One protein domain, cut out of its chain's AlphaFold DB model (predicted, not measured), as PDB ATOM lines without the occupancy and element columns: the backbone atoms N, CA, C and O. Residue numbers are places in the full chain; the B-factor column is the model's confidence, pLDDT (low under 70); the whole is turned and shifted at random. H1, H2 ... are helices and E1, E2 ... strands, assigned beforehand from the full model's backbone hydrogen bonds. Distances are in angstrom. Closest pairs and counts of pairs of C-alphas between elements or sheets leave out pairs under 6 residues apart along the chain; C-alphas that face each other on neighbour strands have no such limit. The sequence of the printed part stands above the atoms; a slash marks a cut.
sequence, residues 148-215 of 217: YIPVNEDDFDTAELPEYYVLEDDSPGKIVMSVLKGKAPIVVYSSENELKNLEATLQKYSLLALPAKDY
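This is residues 148 to 215 of the 217 residues of an uncharacterized protein of Kosmotoga olearia (strain ATCC BAA-1733 / DSM 21960 / TBF 19.5.1) (UniProt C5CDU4). A small sheet of three short parallel strands has two helices, H1 and H2, over one face, while the four-residue H3 is on the opposite face near edge strand E1. The printed part has 68 residues, with three named strands and three named helices in the order E1 E2 H1 E3 H2 H3; across the sheet the order is E1 E3 E2, and the class is mixed. It is compact, with a radius of gyration of the C-alphas of 10.9 A and spans of 29 by 25 by 22 A.

Start at E1, residues 148 to 152; its parallel neighbour is E3, residues 186 to 189, where you find N 151 and O 187 within hydrogen-bond range at 2.8 A. E3 also neighbours E2, residues 164 to 166, parallel, with N 165 and O 186 2.8 A apart. E2, H1, residues 172 to 180, and E3 form a strand-helix-strand unit, two parallel neighbours joined through a helix, with a right-handed crossover. H2, residues 192 to 205, is on the same face as H1; they touch, closest at C-alphas of Pro 172 and Leu 198, 6.6 A, at a steep tilt of 49 degrees. H3, residues 212 to 215, comes closest to E1 at C-alphas of Ile 149 and Ala 212, 5.5 A. Every O i to N i+4 pair is within range in H1, 8 of 10 in H2; H3 is too short for one.

Find C-alpha 148 at (10.641, 8.841, -32.177); E1 runs 13.1 A, E2 6.7 A, H1 12.4 A, E3 9.9 A, H2 20.2 A, and H3 5.4 A to C-alpha 215 at (14.460, 16.104, -26.539).

The two farthest C-alphas, Ala 159 and Lys 204, are 31.1 A apart. The printed part has no cut; the link E1 to E2 is long. Look for pLDDT under 70 at residues 156, 158 to 160, 169 and 214 to 215.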
ATOM      1  N   TYR A 148      11.165   7.695 -31.449       88.38
ATOM      2  CA  TYR A 148      10.641   8.841 -32.177       88.38
ATOM      3  C   TYR A 148      10.062   9.831 -31.179       88.38
ATOM      4  O   TYR A 148       9.709   9.457 -30.062       88.38
ATOM      5  N   ILE A 149       9.970  11.090 -31.581       88.31
ATOM      6  CA  ILE A 149       9.509  12.157 -30.706       88.31
ATOM      7  C   ILE A 149       8.172  12.670 -31.249       88.31
ATOM      8  O   ILE A 149       8.185  13.416 -32.229       88.31
ATOM      9  N   PRO A 150       7.025  12.239 -30.692       88.12
ATOM     10  CA  PRO A 150       5.729  12.754 -31.101       88.12
ATOM     11  C   PRO A 150       5.509  14.169 -30.564       88.12
ATOM     12  O   PRO A 150       5.812  14.462 -29.407       88.12
ATOM     13  N   VAL A 151       4.962  15.027 -31.416       86.44
ATOM     14  CA  VAL A 151       4.686  16.435 -31.146       86.44
ATOM     15  C   VAL A 151       3.314  16.784 -31.698       86.44
ATOM     16  O   VAL A 151       3.026  16.490 -32.855       86.44
ATOM     17  N   ASN A 152       2.477  17.410 -30.880       84.94
ATOM     18  CA  ASN A 152       1.206  17.939 -31.348       84.94
ATOM     19  C   ASN A 152       1.454  19.227 -32.149       84.94
ATOM     20  O   ASN A 152       2.240  20.071 -31.711       84.94
ATOM     21  N   GLU A 153       0.792  19.378 -33.296       83.00
ATOM     22  CA  GLU A 153       0.877  20.584 -34.130       83.00
ATOM     23  C   GLU A 153       0.490  21.871 -33.381       83.00
ATOM     24  O   GLU A 153       1.050  22.929 -33.658       83.00
ATOM     25  N   ASP A 154      -0.409  21.775 -32.397       80.12
ATOM     26  CA  ASP A 154      -0.865  22.917 -31.598       80.12
ATOM     27  C   ASP A 154       0.164  23.361 -30.541       80.12
ATOM     28  O   ASP A 154       0.155  24.512 -30.095       80.12
ATOM     29  N   ASP A 155       1.038  22.446 -30.110       74.06
ATOM     30  CA  ASP A 155       1.950  22.661 -28.982       74.06
ATOM     31  C   ASP A 155       3.309  23.237 -29.415       74.06
ATOM     32  O   ASP A 155       4.048  23.757 -28.574       74.06
ATOM     33  N   PHE A 156       3.658  23.152 -30.704       68.00
ATOM     34  CA  PHE A 156       4.959  23.571 -31.230       68.00
ATOM     35  C   PHE A 156       4.833  24.338 -32.544       68.00
ATOM     36  O   PHE A 156       4.104  23.945 -33.449       68.00
ATOM     37  N   ASP A 157       5.633  25.398 -32.686       71.25
ATOM     38  CA  ASP A 157       5.814  26.039 -33.983       71.25
ATOM     39  C   ASP A 157       6.634  25.106 -34.884       71.25
ATOM     40  O   ASP A 157       7.837  24.911 -34.691       71.25
ATOM     41  N   THR A 158       5.979  24.508 -35.879       67.25
ATOM     42  CA  THR A 158       6.619  23.595 -36.838       67.25
ATOM     43  C   THR A 158       7.764  24.248 -37.615       67.25
ATOM     44  O   THR A 158       8.621  23.533 -38.134       67.25
ATOM     45  N   ALA A 159       7.838  25.584 -37.668       66.56
ATOM     46  CA  ALA A 159       8.959  26.308 -38.264       66.56
ATOM     47  C   ALA A 159      10.242  26.275 -37.410       66.56
ATOM     48  O   ALA A 159      11.331  26.493 -37.943       66.56
ATOM     49  N   GLU A 160      10.127  26.015 -36.106       69.62
ATOM     50  CA  GLU A 160      11.262  25.897 -35.179       69.62
ATOM     51  C   GLU A 160      11.768  24.451 -35.063       69.62
ATOM     52  O   GLU A 160      12.883  24.214 -34.593       69.62
ATOM     53  N   LEU A 161      10.986  23.479 -35.543       70.25
ATOM     54  CA  LEU A 161      11.374  22.077 -35.531       70.25
ATOM     55  C   LEU A 161      12.424  21.791 -36.622       70.25
ATOM     56  O   LEU A 161      12.269  22.214 -37.772       70.25
ATOM     57  N   PRO A 162      13.485  21.018 -36.314       70.50
ATOM     58  CA  PRO A 162      14.346  20.452 -37.347       70.50
ATOM     59  C   PRO A 162      13.559  19.416 -38.172       70.50
ATOM     60  O   PRO A 162      12.363  19.240 -37.973       70.50
ATOM     61  N   GLU A 163      14.222  18.695 -39.084       78.19
ATOM     62  CA  GLU A 163      13.586  17.692 -39.961       78.19
ATOM     63  C   GLU A 163      12.535  16.826 -39.226       78.19
ATOM     64  O   GLU A 163      12.863  16.050 -38.315       78.19
ATOM     65  N   TYR A 164      11.270  16.995 -39.628       81.44
ATOM     66  CA  TYR A 164      10.089  16.366 -39.040       81.44
ATOM     67  C   TYR A 164       9.262  15.634 -40.101       81.44
ATOM     68  O   TYR A 164       9.402  15.873 -41.300       81.44
ATOM     69  N   TYR A 165       8.405  14.729 -39.636       83.25
ATOM     70  CA  TYR A 165       7.458  13.965 -40.442       83.25
ATOM     71  C   TYR A 165       6.044  14.338 -40.019       83.25
ATOM     72  O   TYR A 165       5.745  14.313 -38.824       83.25
ATOM     73  N   VAL A 166       5.175  14.648 -40.977       81.88
ATOM     74  CA  VAL A 166       3.753  14.910 -40.708       81.88
ATOM     75  C   VAL A 166       2.997  13.603 -40.883       81.88
ATOM     76  O   VAL A 166       3.088  12.979 -41.938       81.88
ATOM     77  N   LEU A 167       2.263  13.156 -39.862       79.31
ATOM     78  CA  LEU A 167       1.585  11.854 -39.904       79.31
ATOM     79  C   LEU A 167       0.535  11.720 -41.011       79.31
ATOM     80  O   LEU A 167       0.316  10.610 -41.496       79.31
ATOM     81  N   GLU A 168      -0.086  12.827 -41.416       71.69
ATOM     82  CA  GLU A 168      -1.047  12.864 -42.522       71.69
ATOM     83  C   GLU A 168      -0.378  12.614 -43.889       71.69
ATOM     84  O   GLU A 168      -0.954  11.944 -44.751       71.69
ATOM     85  N   ASP A 169       0.861  13.085 -44.068       66.31
ATOM     86  CA  ASP A 169       1.573  13.081 -45.354       66.31
ATOM     87  C   ASP A 169       2.615  11.957 -45.478       66.31
ATOM     88  O   ASP A 169       2.969  11.518 -46.582       66.31
ATOM     89  N   ASP A 170       3.134  11.470 -44.352       74.44
ATOM     90  CA  ASP A 170       4.211  10.494 -44.309       74.44
ATOM     91  C   ASP A 170       3.750   9.102 -43.900       74.44
ATOM     92  O   ASP A 170       2.968   8.886 -42.977       74.44
ATOM     93  N   SER A 171       4.316   8.089 -44.563       78.38
ATOM     94  CA  SER A 171       4.015   6.715 -44.183       78.38
ATOM     95  C   SER A 171       4.674   6.371 -42.839       78.38
ATOM     96  O   SER A 171       5.874   6.622 -42.660       78.38
ATOM     97  N   PRO A 172       3.969   5.668 -41.930       81.25
ATOM     98  CA  PRO A 172       4.557   5.136 -40.699       81.25
ATOM     99  C   PRO A 172       5.826   4.306 -40.941       81.25
ATOM    100  O   PRO A 172       6.730   4.260 -40.110       81.25
ATOM    101  N   GLY A 173       5.938   3.681 -42.120       83.50
ATOM    102  CA  GLY A 173       7.129   2.944 -42.534       83.50
ATOM    103  C   GLY A 173       8.380   3.817 -42.682       83.50
ATOM    104  O   GLY A 173       9.470   3.352 -42.352       83.50
ATOM    105  N   LYS A 174       8.257   5.076 -43.130       84.94
ATOM    106  CA  LYS A 174       9.395   6.012 -43.175       84.94
ATOM    107  C   LYS A 174       9.911   6.312 -41.769       84.94
ATOM    108  O   LYS A 174      11.120   6.257 -41.556       84.94
ATOM    109  N   ILE A 175       9.000   6.532 -40.818       86.62
ATOM    110  CA  ILE A 175       9.321   6.774 -39.406       86.62
ATOM    111  C   ILE A 175      10.052   5.556 -38.829       86.62
ATOM    112  O   ILE A 175      11.169   5.700 -38.336       86.62
ATOM    113  N   VAL A 176       9.497   4.346 -38.993       86.06
ATOM    114  CA  VAL A 176      10.146   3.087 -38.566       86.06
ATOM    115  C   VAL A 176      11.563   2.985 -39.126       86.06
ATOM    116  O   VAL A 176      12.512   2.725 -38.391       86.06
ATOM    117  N   MET A 177      11.731   3.200 -40.432       87.25
ATOM    118  CA  MET A 177      13.038   3.085 -41.075       87.25
ATOM    119  C   MET A 177      14.025   4.161 -40.615       87.25
ATOM    120  O   MET A 177      15.222   3.883 -40.580       87.25
ATOM    121  N   SER A 178      13.552   5.361 -40.275       88.88
ATOM    122  CA  SER A 178      14.377   6.434 -39.712       88.88
ATOM    123  C   SER A 178      14.896   6.048 -38.323       88.88
ATOM    124  O   SER A 178      16.108   6.045 -38.104       88.88
ATOM    125  N   VAL A 179      14.008   5.564 -37.445       88.50
ATOM    126  CA  VAL A 179      14.383   5.059 -36.113       88.50
ATOM    127  C   VAL A 179      15.365   3.889 -36.211       88.50
ATOM    128  O   VAL A 179      16.401   3.885 -35.549       88.50
ATOM    129  N   LEU A 180      15.105   2.913 -37.089       87.50
ATOM    130  CA  LEU A 180      16.001   1.764 -37.280       87.50
ATOM    131  C   LEU A 180      17.387   2.173 -37.797       87.50
ATOM    132  O   LEU A 180      18.383   1.543 -37.449       87.50
ATOM    133  N   LYS A 181      17.482   3.235 -38.604       88.94
ATOM    134  CA  LYS A 181      18.766   3.802 -39.051       88.94
ATOM    135  C   LYS A 181      19.507   4.570 -37.949       88.94
ATOM    136  O   LYS A 181      20.604   5.056 -38.209       88.94
ATOM    137  N   GLY A 182      18.936   4.664 -36.751       87.62
ATOM    138  CA  GLY A 182      19.509   5.369 -35.612       87.62
ATOM    139  C   GLY A 182      19.334   6.875 -35.667       87.62
ATOM    140  O   GLY A 182      20.137   7.604 -35.093       87.62
ATOM    141  N   LYS A 183      18.298   7.340 -36.368       89.44
ATOM    142  CA  LYS A 183      17.842   8.725 -36.310       89.44
ATOM    143  C   LYS A 183      16.691   8.838 -35.322       89.44
ATOM    144  O   LYS A 183      15.991   7.872 -35.039       89.44
ATOM    145  N   ALA A 184      16.474  10.056 -34.854       86.94
ATOM    146  CA  ALA A 184      15.414  10.391 -33.920       86.94
ATOM    147  C   ALA A 184      14.353  11.255 -34.619       86.94
ATOM    148  O   ALA A 184      14.411  12.484 -34.511       86.94
ATOM    149  N   PRO A 185      13.451  10.664 -35.423       89.38
ATOM    150  CA  PRO A 185      12.464  11.423 -36.177       89.38
ATOM    151  C   PRO A 185      11.509  12.157 -35.234       89.38
ATOM    152  O   PRO A 185      11.022  11.583 -34.257       89.38
ATOM    153  N   ILE A 186      11.240  13.419 -35.556       87.12
ATOM    154  CA  ILE A 186      10.163  14.190 -34.940       87.12
ATOM    155  C   ILE A 186       8.907  13.900 -35.740       87.12
ATOM    156  O   ILE A 186       8.940  13.944 -36.969       87.12
ATOM    157  N   VAL A 187       7.829  13.558 -35.054       88.75
ATOM    158  CA  VAL A 187       6.573  13.175 -35.684       88.75
ATOM    159  C   VAL A 187       5.502  14.152 -35.241       88.75
ATOM    160  O   VAL A 187       5.136  14.165 -34.071       88.75
ATOM    161  N   VAL A 188       5.017  14.955 -36.179       87.38
ATOM    162  CA  VAL A 188       3.952  15.926 -35.945       87.38
ATOM    163  C   VAL A 188       2.606  15.252 -36.188       87.38
ATOM    164  O   VAL A 188       2.426  14.569 -37.203       87.38
ATOM    165  N   TYR A 189       1.684  15.411 -35.242       87.81
ATOM    166  CA  TYR A 189       0.324  14.885 -35.319       87.81
ATOM    167  C   TYR A 189      -0.709  15.975 -35.042       87.81
ATOM    168  O   TYR A 189      -0.511  16.807 -34.159       87.81
ATOM    169  N   SER A 190      -1.827  15.903 -35.761       84.69
ATOM    170  CA  SER A 190      -2.978  16.805 -35.624       84.69
ATOM    171  C   SER A 190      -4.037  16.209 -34.688       84.69
ATOM    172  O   SER A 190      -4.832  16.902 -34.057       84.69
ATOM    173  N   SER A 191      -4.070  14.873 -34.582       85.25
ATOM    174  CA  SER A 191      -5.070  14.143 -33.803       85.25
ATOM    175  C   SER A 191      -4.469  13.047 -32.928       85.25
ATOM    176  O   SER A 191      -3.717  12.183 -33.376       85.25
ATOM    177  N   GLU A 192      -4.914  12.989 -31.672       84.00
ATOM    178  CA  GLU A 192      -4.564  11.931 -30.710       84.00
ATOM    179  C   GLU A 192      -4.887  10.511 -31.220       84.00
ATOM    180  O   GLU A 192      -4.266   9.528 -30.809       84.00
ATOM    181  N   ASN A 193      -5.862  10.366 -32.122       84.62
ATOM    182  CA  ASN A 193      -6.176   9.067 -32.720       84.62
ATOM    183  C   ASN A 193      -5.102   8.614 -33.720       84.62
ATOM    184  O   ASN A 193      -4.837   7.416 -33.831       84.62
ATOM    185  N   GLU A 194      -4.472   9.545 -34.435       81.44
ATOM    186  CA  GLU A 194      -3.386   9.252 -35.375       81.44
ATOM    187  C   GLU A 194      -2.135   8.819 -34.627       81.44
ATOM    188  O   GLU A 194      -1.545   7.790 -34.966       81.44
ATOM    189  N   LEU A 195      -1.804   9.532 -33.546       84.00
ATOM    190  CA  LEU A 195      -0.715   9.155 -32.654       84.00
ATOM    191  C   LEU A 195      -0.921   7.741 -32.100       84.00
ATOM    192  O   LEU A 195      -0.022   6.911 -32.197       84.00
ATOM    193  N   LYS A 196      -2.121   7.410 -31.605       84.94
ATOM    194  CA  LYS A 196      -2.423   6.058 -31.095       84.94
ATOM    195  C   LYS A 196      -2.285   4.970 -32.158       84.94
ATOM    196  O   LYS A 196      -1.814   3.870 -31.865       84.94
ATOM    197  N   ASN A 197      -2.683   5.254 -33.396       83.75
ATOM    198  CA  ASN A 197      -2.531   4.316 -34.509       83.75
ATOM    199  C   ASN A 197      -1.055   4.104 -34.875       83.75
ATOM    200  O   ASN A 197      -0.634   2.972 -35.155       83.75
ATOM    201  N   LEU A 198      -0.261   5.177 -34.841       83.12
ATOM    202  CA  LEU A 198       1.182   5.103 -35.010       83.12
ATOM    203  C   LEU A 198       1.814   4.301 -33.869       83.12
ATOM    204  O   LEU A 198       2.537   3.350 -34.143       83.12
ATOM    205  N   GLU A 199       1.507   4.618 -32.613       84.50
ATOM    206  CA  GLU A 199       1.997   3.911 -31.428       84.50
ATOM    207  C   GLU A 199       1.695   2.416 -31.503       84.50
ATOM    208  O   GLU A 199       2.596   1.599 -31.331       84.50
ATOM    209  N   ALA A 200       0.464   2.036 -31.850       81.62
ATOM    210  CA  ALA A 200       0.083   0.636 -32.028       81.62
ATOM    211  C   ALA A 200       0.872  -0.056 -33.155       81.62
ATOM    212  O   ALA A 200       1.114  -1.266 -33.113       81.62
ATOM    213  N   THR A 201       1.277   0.694 -34.180       79.25
ATOM    214  CA  THR A 201       2.129   0.188 -35.261       79.25
ATOM    215  C   THR A 201       3.576   0.059 -34.800       79.25
ATOM    216  O   THR A 201       4.187  -0.981 -35.023       79.25
ATOM    217  N   LEU A 202       4.109   1.070 -34.114       79.75
ATOM    218  CA  LEU A 202       5.496   1.165 -33.659       79.75
ATOM    219  C   LEU A 202       5.812   0.236 -32.480       79.75
ATOM    220  O   LEU A 202       6.904  -0.331 -32.433       79.75
ATOM    221  N   GLN A 203       4.839  -0.035 -31.606       77.50
ATOM    222  CA  GLN A 203       4.950  -1.033 -30.539       77.50
ATOM    223  C   GLN A 203       5.227  -2.441 -31.081       77.50
ATOM    224  O   GLN A 203       5.954  -3.203 -30.449       77.50
ATOM    225  N   LYS A 204       4.734  -2.786 -32.283       75.56
ATOM    226  CA  LYS A 204       5.057  -4.073 -32.940       75.56
ATOM    227  C   LYS A 204       6.544  -4.215 -33.266       75.56
ATOM    228  O   LYS A 204       7.018  -5.329 -33.471       75.56
ATOM    229  N   TYR A 205       7.256  -3.094 -33.338       72.12
ATOM    230  CA  TYR A 205       8.684  -3.012 -33.620       72.12
ATOM    231  C   TYR A 205       9.504  -2.676 -32.362       72.12
ATOM    232  O   TYR A 205      10.688  -2.378 -32.490       72.12
ATOM    233  N   SER A 206       8.887  -2.703 -31.171       73.75
ATOM    234  CA  SER A 206       9.499  -2.301 -29.893       73.75
ATOM    235  C   SER A 206      10.055  -0.869 -29.892       73.75
ATOM    236  O   SER A 206      10.975  -0.560 -29.139       73.75
ATOM    237  N   LEU A 207       9.519   0.013 -30.742       80.81
ATOM    238  CA  LEU A 207       9.982   1.395 -30.841       80.81
ATOM    239  C   LEU A 207       9.247   2.283 -29.838       80.81
ATOM    240  O   LEU A 207       8.021   2.224 -29.719       80.81
ATOM    241  N   LEU A 208      10.010   3.113 -29.129       82.69
ATOM    242  CA  LEU A 208       9.514   3.933 -28.029       82.69
ATOM    243  C   LEU A 208       9.137   5.341 -28.497       82.69
ATOM    244  O   LEU A 208       9.869   5.965 -29.269       82.69
ATOM    245  N   ALA A 209       8.016   5.839 -27.976       84.31
ATOM    246  CA  ALA A 209       7.685   7.257 -28.003       84.31
ATOM    247  C   ALA A 209       8.517   7.971 -26.933       84.31
ATOM    248  O   ALA A 209       8.483   7.602 -25.758       84.31
ATOM    249  N   LEU A 210       9.281   8.976 -27.346       84.56
ATOM    250  CA  LEU A 210      10.144   9.756 -26.475       84.56
ATOM    251  C   LEU A 210       9.470  11.091 -26.152       84.56
ATOM    252  O   LEU A 210       9.016  11.775 -27.065       84.56
ATOM    253  N   PRO A 211       9.397  11.489 -24.877       80.12
ATOM    254  CA  PRO A 211       8.724  12.722 -24.478       80.12
ATOM    255  C   PRO A 211       9.381  13.955 -25.114       80.12
ATOM    256  O   PRO A 211      10.545  14.245 -24.844       80.12
ATOM    257  N   ALA A 212       8.619  14.714 -25.912       76.00
ATOM    258  CA  ALA A 212       9.110  15.891 -26.636       76.00
ATOM    259  C   ALA A 212       9.861  16.885 -25.747       76.00
ATOM    260  O   ALA A 212      10.969  17.278 -26.079       76.00
ATOM    261  N   LYS A 213       9.326  17.196 -24.565       72.06
ATOM    262  CA  LYS A 213       9.950  18.097 -23.578       72.06
ATOM    263  C   LYS A 213      11.396  17.747 -23.183       72.06
ATOM    264  O   LYS A 213      12.118  18.623 -22.720       72.06
ATOM    265  N   ASP A 214      11.802  16.485 -23.324       65.94
ATOM    266  CA  ASP A 214      13.124  16.018 -22.903       65.94
ATOM    267  C   ASP A 214      14.138  16.060 -24.064       65.94
ATOM    268  O   ASP A 214      15.342  15.947 -23.829       65.94
ATOM    269  N   TYR A 215      13.665  16.230 -25.308       61.69
ATOM    270  CA  TYR A 215      14.460  16.104 -26.539       61.69
ATOM    271  C   TYR A 215      14.222  17.200 -27.581       61.69
ATOM    272  O   TYR A 215      14.910  17.214 -28.595       61.69
TER     273      TYR A 215